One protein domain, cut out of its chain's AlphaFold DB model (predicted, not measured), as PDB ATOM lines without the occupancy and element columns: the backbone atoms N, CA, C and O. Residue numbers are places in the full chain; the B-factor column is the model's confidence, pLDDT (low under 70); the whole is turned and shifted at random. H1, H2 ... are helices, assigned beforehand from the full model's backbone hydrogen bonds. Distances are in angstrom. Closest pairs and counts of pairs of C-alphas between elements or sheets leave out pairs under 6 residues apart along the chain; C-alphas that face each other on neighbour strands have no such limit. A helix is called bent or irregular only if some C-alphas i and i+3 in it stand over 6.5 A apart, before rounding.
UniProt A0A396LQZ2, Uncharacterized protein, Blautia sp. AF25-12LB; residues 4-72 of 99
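This is residues 4 to 72 of the 99 residues of an uncharacterized protein of Blautia sp. AF25-12LB (UniProt A0A396LQZ2). A long helical hairpin makes a rod: H2, the longest helix, runs most of its length, and H3 folds back beside it. The shorter H1 runs along the first part of H2, away from H3 and only loosely joined to the hairpin, and residues 41 to 46 stick out at the far end of H2. The printed part has 69 residues with three named helices, in the order H1, H2, H3, and no named strand; the class is all helix. The whole is loose, with a radius of gyration of the C-alphas of 13.8 A, and spans 45 by 21 by 16 A.

H1, residues 4 to 14, is close to but not clearly touching H2, residues 18 to 42; their closest C-alphas, those of Trp 12 and Gln 21, are 6.4 A apart. They run opposite ways at a shallow tilt of 13 degrees. H2 and H3, residues 53 to 67, touch and form a helical hairpin, running opposite ways at a shallow tilt of 12 degrees; their closest C-alphas, those of Ser 29 and Ala 56, are 4.5 A apart. H1 and H3 are apart. Every O i to N i+4 pair is within hydrogen-bond range in H1 and H2; in H3 it is 3 of 11, beside 11 of 12 O i to N i+3 pairs.

H1 begins at C-alpha 4, (407.518, 438.262, 643.664), and measures 15.6 A. H2 measures 36.3 A and ends at C-alpha 42, (427.451, 444.353, 648.168). H3 measures 25.3 A and ends at C-alpha 67, (392.204, 459.082, 639.914); it is irregular, but only just, with C-alphas 60 and 63 6.6 A apart.

The two C-alphas farthest apart, those of Gln 43 and Arg 71, are 45.6 A apart. The printed part has no cut; the link from H1 to H2 is tight and that from H2 to H3 is short. The mean pLDDT of the printed part is 77.6, and residues 42 to 51 and residue 72 are under 70.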
ATOM      1  N   PHE A   4     408.091 437.151 642.915       73.88
ATOM      2  CA  PHE A   4     407.518 438.262 643.664       73.88
ATOM      3  C   PHE A   4     406.441 439.033 642.891       73.88
ATOM      4  O   PHE A   4     405.490 439.510 643.503       73.88
ATOM      5  N   PHE A   5     406.518 439.099 641.557       76.44
ATOM      6  CA  PHE A   5     405.451 439.703 640.750       76.44
ATOM      7  C   PHE A   5     404.177 438.862 640.747       76.44
ATOM      8  O   PHE A   5     403.082 439.420 640.727       76.44
ATOM      9  N   LEU A   6     404.305 437.532 640.806       80.75
ATOM     10  CA  LEU A   6     403.151 436.643 640.951       80.75
ATOM     11  C   LEU A   6     402.480 436.858 642.307       80.75
ATOM     12  O   LEU A   6     401.262 436.998 642.361       80.75
ATOM     13  N   ILE A   7     403.269 436.973 643.380       84.38
ATOM     14  CA  ILE A   7     402.754 437.258 644.727       84.38
ATOM     15  C   ILE A   7     402.069 438.630 644.766       84.38
ATOM     16  O   ILE A   7     400.960 438.740 645.288       84.38
ATOM     17  N   LEU A   8     402.679 439.660 644.167       82.88
ATOM     18  CA  LEU A   8     402.084 440.995 644.065       82.88
ATOM     19  C   LEU A   8     400.761 440.956 643.285       82.88
ATOM     20  O   LEU A   8     399.778 441.545 643.726       82.88
ATOM     21  N   GLY A   9     400.711 440.230 642.163       82.44
ATOM     22  CA  GLY A   9     399.504 440.060 641.351       82.44
ATOM     23  C   GLY A   9     398.382 439.317 642.084       82.44
ATOM     24  O   GLY A   9     397.234 439.764 642.061       82.44
ATOM     25  N   ILE A  10     398.712 438.233 642.796       85.50
ATOM     26  CA  ILE A  10     397.764 437.520 643.665       85.50
ATOM     27  C   ILE A  10     397.256 438.454 644.771       85.50
ATOM     28  O   ILE A  10     396.048 438.570 644.969       85.50
ATOM     29  N   GLY A  11     398.150 439.171 645.457       83.62
ATOM     30  CA  GLY A  11     397.779 440.104 646.524       83.62
ATOM     31  C   GLY A  11     396.862 441.216 646.018       83.62
ATOM     32  O   GLY A  11     395.869 441.559 646.665       83.62
ATOM     33  N   TRP A  12     397.129 441.714 644.810       82.50
ATOM     34  CA  TRP A  12     396.295 442.708 644.149       82.50
ATOM     35  C   TRP A  12     394.866 442.213 643.912       82.50
ATOM     36  O   TRP A  12     393.918 442.965 644.144       82.50
ATOM     37  N   TYR A  13     394.696 440.954 643.493       81.75
ATOM     38  CA  TYR A  13     393.377 440.354 643.267       81.75
ATOM     39  C   TYR A  13     392.517 440.339 644.540       81.75
ATOM     40  O   TYR A  13     391.319 440.629 644.493       81.75
ATOM     41  N   TYR A  14     393.128 440.070 645.695       83.12
ATOM     42  CA  TYR A  14     392.424 440.089 646.980       83.12
ATOM     43  C   TYR A  14     392.144 441.512 647.493       83.12
ATOM     44  O   TYR A  14     391.146 441.745 648.185       83.12
ATOM     45  N   MET A  15     392.970 442.497 647.132       79.94
ATOM     46  CA  MET A  15     392.776 443.891 647.530       79.94
ATOM     47  C   MET A  15     391.692 444.580 646.693       79.94
ATOM     48  O   MET A  15     391.968 445.223 645.687       79.94
ATOM     49  N   LYS A  16     390.437 444.535 647.156       72.06
ATOM     50  CA  LYS A  16     389.311 445.226 646.489       72.06
ATOM     51  C   LYS A  16     389.270 446.746 646.714       72.06
ATOM     52  O   LYS A  16     388.565 447.456 646.002       72.06
ATOM     53  N   LYS A  17     389.996 447.273 647.710       81.06
ATOM     54  CA  LYS A  17     390.025 448.714 648.030       81.06
ATOM     55  C   LYS A  17     391.179 449.411 647.305       81.06
ATOM     56  O   LYS A  17     392.337 449.079 647.544       81.06
ATOM     57  N   LYS A  18     390.872 450.467 646.539       77.00
ATOM     58  CA  LYS A  18     391.869 451.291 645.820       77.00
ATOM     59  C   LYS A  18     392.981 451.845 646.717       77.00
ATOM     60  O   LYS A  18     394.142 451.852 646.334       77.00
ATOM     61  N   LYS A  19     392.636 452.246 647.949       80.00
ATOM     62  CA  LYS A  19     393.609 452.733 648.940       80.00
ATOM     63  C   LYS A  19     394.649 451.660 649.278       80.00
ATOM     64  O   LYS A  19     395.830 451.965 649.335       80.00
ATOM     65  N   ASN A  20     394.225 450.403 649.425       82.81
ATOM     66  CA  ASN A  20     395.113 449.299 649.783       82.81
ATOM     67  C   ASN A  20     396.042 448.926 648.617       82.81
ATOM     68  O   ASN A  20     397.215 448.671 648.848       82.81
ATOM     69  N   GLN A  21     395.544 448.969 647.374       83.12
ATOM     70  CA  GLN A  21     396.361 448.742 646.172       83.12
ATOM     71  C   GLN A  21     397.460 449.805 646.021       83.12
ATOM     72  O   GLN A  21     398.609 449.476 645.742       83.12
ATOM     73  N   ILE A  22     397.121 451.076 646.266       83.75
ATOM     74  CA  ILE A  22     398.082 452.187 646.240       83.75
ATOM     75  C   ILE A  22     399.145 452.014 647.331       83.75
ATOM     76  O   ILE A  22     400.334 452.141 647.051       83.75
ATOM     77  N   VAL A  23     398.733 451.680 648.558       85.69
ATOM     78  CA  VAL A  23     399.666 451.447 649.671       85.69
ATOM     79  C   VAL A  23     400.597 450.271 649.370       85.69
ATOM     80  O   VAL A  23     401.803 450.394 649.572       85.69
ATOM     81  N   ALA A  24     400.075 449.165 648.831       85.56
ATOM     82  CA  ALA A  24     400.879 448.006 648.452       85.56
ATOM     83  C   ALA A  24     401.915 448.342 647.365       85.56
ATOM     84  O   ALA A  24     403.064 447.918 647.466       85.56
ATOM     85  N   LEU A  25     401.540 449.144 646.362       85.81
ATOM     86  CA  LEU A  25     402.456 449.620 645.322       85.81
ATOM     87  C   LEU A  25     403.572 450.508 645.867       85.81
ATOM     88  O   LEU A  25     404.733 450.334 645.495       85.81
ATOM     89  N   ILE A  26     403.224 451.471 646.725       86.50
ATOM     90  CA  ILE A  26     404.197 452.386 647.331       86.50
ATOM     91  C   ILE A  26     405.165 451.587 648.205       86.50
ATOM     92  O   ILE A  26     406.377 451.725 648.060       86.50
ATOM     93  N   PHE A  27     404.637 450.699 649.050       87.81
ATOM     94  CA  PHE A  27     405.441 449.827 649.901       87.81
ATOM     95  C   PHE A  27     406.401 448.956 649.082       87.81
ATOM     96  O   PHE A  27     407.596 448.918 649.368       87.81
ATOM     97  N   PHE A  28     405.902 448.313 648.022       85.94
ATOM     98  CA  PHE A  28     406.724 447.493 647.133       85.94
ATOM     99  C   PHE A  28     407.817 448.312 646.432       85.94
ATOM    100  O   PHE A  28     408.960 447.872 646.358       85.94
ATOM    101  N   SER A  29     407.503 449.531 645.986       85.38
ATOM    102  CA  SER A  29     408.475 450.416 645.324       85.38
ATOM    103  C   SER A  29     409.599 450.846 646.277       85.38
ATOM    104  O   SER A  29     410.769 450.824 645.899       85.38
ATOM    105  N   VAL A  30     409.264 451.177 647.529       86.12
ATOM    106  CA  VAL A  30     410.251 451.520 648.569       86.12
ATOM    107  C   VAL A  30     411.116 450.308 648.924       86.12
ATOM    108  O   VAL A  30     412.336 450.432 649.017       86.12
ATOM    109  N   PHE A  31     410.510 449.127 649.057       86.62
ATOM    110  CA  PHE A  31     411.232 447.881 649.315       86.62
ATOM    111  C   PHE A  31     412.254 447.567 648.210       86.62
ATOM    112  O   PHE A  31     413.407 447.246 648.503       86.62
ATOM    113  N   VAL A  32     411.858 447.722 646.944       84.31
ATOM    114  CA  VAL A  32     412.743 447.515 645.788       84.31
ATOM    115  C   VAL A  32     413.881 448.540 645.755       84.31
ATOM    116  O   VAL A  32     415.015 448.156 645.481       84.31
ATOM    117  N   LEU A  33     413.622 449.811 646.084       84.44
ATOM    118  CA  LEU A  33     414.670 450.839 646.173       84.44
ATOM    119  C   LEU A  33     415.716 450.502 647.235       84.44
ATOM    120  O   LEU A  33     416.911 450.507 646.939       84.44
ATOM    121  N   ILE A  34     415.273 450.159 648.446       83.88
ATOM    122  CA  ILE A  34     416.169 449.804 649.554       83.88
ATOM    123  C   ILE A  34     416.994 448.569 649.185       83.88
ATOM    124  O   ILE A  34     418.218 448.575 649.327       83.88
ATOM    125  N   GLY A  35     416.351 447.534 648.641       80.00
ATOM    126  CA  GLY A  35     417.055 446.337 648.197       80.00
ATOM    127  C   GLY A  35     418.032 446.605 647.047       80.00
ATOM    128  O   GLY A  35     419.129 446.056 647.054       80.00
ATOM    129  N   SER A  36     417.702 447.505 646.114       78.75
ATOM    130  CA  SER A  36     418.616 447.906 645.031       78.75
ATOM    131  C   SER A  36     419.868 448.611 645.545       78.75
ATOM    132  O   SER A  36     420.968 448.320 645.077       78.75
ATOM    133  N   TYR A  37     419.728 449.465 646.561       79.00
ATOM    134  CA  TYR A  37     420.854 450.154 647.183       79.00
ATOM    135  C   TYR A  37     421.788 449.176 647.913       79.00
ATOM    136  O   TYR A  37     423.003 449.219 647.721       79.00
ATOM    137  N   ILE A  38     421.226 448.237 648.686       77.06
ATOM    138  CA  ILE A  38     421.997 447.220 649.420       77.06
ATOM    139  C   ILE A  38     422.718 446.272 648.447       77.06
ATOM    140  O   ILE A  38     423.914 446.023 648.594       77.06
ATOM    141  N   VAL A  39     422.026 445.787 647.412       75.25
ATOM    142  CA  VAL A  39     422.613 444.884 646.406       75.25
ATOM    143  C   VAL A  39     423.718 445.581 645.607       75.25
ATOM    144  O   VAL A  39     424.762 444.976 645.362       75.25
ATOM    145  N   SER A  40     423.537 446.862 645.261       71.25
ATOM    146  CA  SER A  40     424.573 447.662 644.596       71.25
ATOM    147  C   SER A  40     425.826 447.826 645.465       71.25
ATOM    148  O   SER A  40     426.942 447.779 644.944       71.25
ATOM    149  N   ALA A  41     425.661 447.991 646.781       70.19
ATOM    150  CA  ALA A  41     426.774 448.119 647.721       70.19
ATOM    151  C   ALA A  41     427.534 446.798 647.924       70.19
ATOM    152  O   ALA A  41     428.751 446.806 648.082       70.19
ATOM    153  N   SER A  42     426.839 445.658 647.897       64.56
ATOM    154  CA  SER A  42     427.451 444.353 648.168       64.56
ATOM    155  C   SER A  42     428.032 443.636 646.940       64.56
ATOM    156  O   SER A  42     428.528 442.525 647.091       64.56
ATOM    157  N   GLN A  43     427.982 444.230 645.736       60.94
ATOM    158  CA  GLN A  43     428.526 443.664 644.478       60.94
ATOM    159  C   GLN A  43     427.993 442.256 644.119       60.94
ATOM    160  O   GLN A  43     428.500 441.594 643.214       60.94
ATOM    161  N   TYR A  44     426.944 441.785 644.799       57.62
ATOM    162  CA  TYR A  44     426.349 440.479 644.557       57.62
ATOM    163  C   TYR A  44     425.489 440.536 643.295       57.62
ATOM    164  O   TYR A  44     424.414 441.132 643.269       57.62
ATOM    165  N   TRP A  45     425.945 439.851 642.248       52.12
ATOM    166  CA  TRP A  45     425.291 439.737 640.940       52.12
ATOM    167  C   TRP A  45     424.056 438.818 640.958       52.12
ATOM    168  O   TRP A  45     423.802 438.068 640.022       52.12
ATOM    169  N   VAL A  46     423.315 438.787 642.067       54.97
ATOM    170  CA  VAL A  46     422.428 437.652 642.343       54.97
ATOM    171  C   VAL A  46     421.008 437.892 641.820       54.97
ATOM    172  O   VAL A  46     420.351 436.925 641.460       54.97
ATOM    173  N   TYR A  47     420.524 439.131 641.637       55.81
ATOM    174  CA  TYR A  47     419.145 439.340 641.148       55.81
ATOM    175  C   TYR A  47     418.937 440.621 640.314       55.81
ATOM    176  O   TYR A  47     418.288 441.561 640.782       55.81
ATOM    177  N   PRO A  48     419.370 440.659 639.036       58.44
ATOM    178  CA  PRO A  48     419.146 441.818 638.158       58.44
ATOM    179  C   PRO A  48     417.657 442.113 637.877       58.44
ATOM    180  O   PRO A  48     417.316 443.193 637.397       58.44
ATOM    181  N   GLY A  49     416.758 441.164 638.170       62.16
ATOM    182  CA  GLY A  49     415.337 441.243 637.823       62.16
ATOM    183  C   GLY A  49     414.377 441.702 638.927       62.16
ATOM    184  O   GLY A  49     413.180 441.752 638.660       62.16
ATOM    185  N   LEU A  50     414.829 441.964 640.157       63.56
ATOM    186  CA  LEU A  50     413.944 442.281 641.303       63.56
ATOM    187  C   LEU A  50     414.350 443.543 642.067       63.56
ATOM    188  O   LEU A  50     413.516 444.219 642.655       63.56
ATOM    189  N   PHE A  51     415.646 443.842 642.062       69.12
ATOM    190  CA  PHE A  51     416.224 445.019 642.698       69.12
ATOM    191  C   PHE A  51     416.789 445.961 641.641       69.12
ATOM    192  O   PHE A  51     417.872 446.521 641.780       69.12
ATOM    193  N   ASN A  52     416.052 446.100 640.540       71.56
ATOM    194  CA  ASN A  52     416.393 447.057 639.509       71.56
ATOM    195  C   ASN A  52     415.787 448.414 639.874       71.56
ATOM    196  O   ASN A  52     414.592 448.498 640.161       71.56
ATOM    197  N   TYR A  53     416.580 449.483 639.810       71.00
ATOM    198  CA  TYR A  53     416.105 450.839 640.104       71.00
ATOM    199  C   TYR A  53     414.894 451.232 639.238       71.00
ATOM    200  O   TYR A  53     414.026 451.981 639.679       71.00
ATOM    201  N   THR A  54     414.793 450.689 638.019       77.19
ATOM    202  CA  THR A  54     413.665 450.928 637.107       77.19
ATOM    203  C   THR A  54     412.333 450.407 637.652       77.19
ATOM    204  O   THR A  54     411.292 450.993 637.371       77.19
ATOM    205  N   GLN A  55     412.332 449.365 638.489       75.94
ATOM    206  CA  GLN A  55     411.103 448.822 639.083       75.94
ATOM    207  C   GLN A  55     410.503 449.739 640.153       75.94
ATOM    208  O   GLN A  55     409.292 449.723 640.360       75.94
ATOM    209  N   ALA A  56     411.304 450.607 640.771       79.19
ATOM    210  CA  ALA A  56     410.801 451.615 641.701       79.19
ATOM    211  C   ALA A  56     409.850 452.627 641.041       79.19
ATOM    212  O   ALA A  56     408.975 453.191 641.698       79.19
ATOM    213  N   TRP A  57     409.975 452.827 639.725       81.75
ATOM    214  CA  TRP A  57     409.147 453.763 638.963       81.75
ATOM    215  C   TRP A  57     407.675 453.339 638.877       81.75
ATOM    216  O   TRP A  57     406.830 454.150 638.499       81.75
ATOM    217  N   MET A  58     407.331 452.117 639.303       82.56
ATOM    218  CA  MET A  58     405.941 451.669 639.457       82.56
ATOM    219  C   MET A  58     405.123 452.590 640.378       82.56
ATOM    220  O   MET A  58     403.905 452.681 640.215       82.56
ATOM    221  N   VAL A  59     405.770 453.334 641.283       84.81
ATOM    222  CA  VAL A  59     405.111 454.344 642.128       84.81
ATOM    223  C   VAL A  59     404.397 455.429 641.316       84.81
ATOM    224  O   VAL A  59     403.361 455.928 641.751       84.81
ATOM    225  N   LEU A  60     404.862 455.748 640.103       84.38
ATOM    226  CA  LEU A  60     404.196 456.727 639.237       84.38
ATOM    227  C   LEU A  60     402.801 456.274 638.796       84.38
ATOM    228  O   LEU A  60     401.976 457.116 638.453       84.38
ATOM    229  N   ALA A  61     402.495 454.973 638.845       82.75
ATOM    230  CA  ALA A  61     401.155 454.460 638.576       82.75
ATOM    231  C   ALA A  61     400.166 454.736 639.728       82.75
ATOM    232  O   ALA A  61     398.953 454.741 639.509       82.75
ATOM    233  N   ALA A  62     400.653 454.995 640.947       84.19
ATOM    234  CA  ALA A  62     399.823 455.249 642.124       84.19
ATOM    235  C   ALA A  62     398.828 456.420 641.957       84.19
ATOM    236  O   ALA A  62     397.641 456.211 642.228       84.19
ATOM    237  N   PRO A  63     399.226 457.624 641.483       81.88
ATOM    238  CA  PRO A  63     398.280 458.717 641.245       81.88
ATOM    239  C   PRO A  63     397.235 458.374 640.173       81.88
ATOM    240  O   PRO A  63     396.064 458.721 640.332       81.88
ATOM    241  N   PHE A  64     397.605 457.630 639.127       83.25
ATOM    242  CA  PHE A  64     396.652 457.197 638.099       83.25
ATOM    243  C   PHE A  64     395.597 456.235 638.657       83.25
ATOM    244  O   PHE A  64     394.417 456.360 638.334       83.25
ATOM    245  N   ILE A  65     395.989 455.320 639.549       83.12
ATOM    246  CA  ILE A  65     395.057 454.421 640.246       83.12
ATOM    247  C   ILE A  65     394.162 455.204 641.216       83.12
ATOM    248  O   ILE A  65     392.978 454.892 641.353       83.12
ATOM    249  N   ALA A  66     394.688 456.248 641.863       81.88
ATOM    250  CA  ALA A  66     393.909 457.107 642.756       81.88
ATOM    251  C   ALA A  66     392.801 457.875 642.015       81.88
ATOM    252  O   ALA A  66     391.671 457.952 642.514       81.88
ATOM    253  N   LEU A  67     393.124 458.388 640.823       82.69
ATOM    254  CA  LEU A  67     392.204 459.082 639.914       82.69
ATOM    255  C   LEU A  67     391.234 458.132 639.192       82.69
ATOM    256  O   LEU A  67     390.250 458.577 638.598       82.69
ATOM    257  N   TYR A  68     391.476 456.819 639.235       79.50
ATOM    258  CA  TYR A  68     390.630 455.841 638.566       79.50
ATOM    259  C   TYR A  68     389.287 455.659 639.289       79.50
ATOM    260  O   TYR A  68     389.205 455.281 640.460       79.50
ATOM    261  N   ASN A  69     388.194 455.867 638.553       75.38
ATOM    262  CA  ASN A  69     386.823 455.815 639.074       75.38
ATOM    263  C   ASN A  69     386.226 454.395 639.154       75.38
ATOM    264  O   ASN A  69     385.007 454.248 639.213       75.38
ATOM    265  N   ASN A  70     387.054 453.342 639.130       71.94
ATOM    266  CA  ASN A  70     386.648 451.922 639.135       71.94
ATOM    267  C   ASN A  70     385.661 451.514 638.024       71.94
ATOM    268  O   ASN A  70     385.124 450.408 638.031       71.94
ATOM    269  N   ARG A  71     385.418 452.390 637.048       75.25
ATOM    270  CA  ARG A  71     384.520 452.136 635.925       75.25
ATOM    271  C   ARG A  71     385.359 451.696 634.745       75.25
ATOM    272  O   ARG A  71     386.290 452.395 634.357       75.25
ATOM    273  N   LYS A  72     385.000 450.553 634.161       69.88
ATOM    274  CA  LYS A  72     385.586 450.088 632.903       69.88
ATOM    275  C   LYS A  72     385.424 451.203 631.865       69.88
ATOM    276  O   LYS A  72     384.302 451.644 631.612       69.88
TER     277      LYS A  72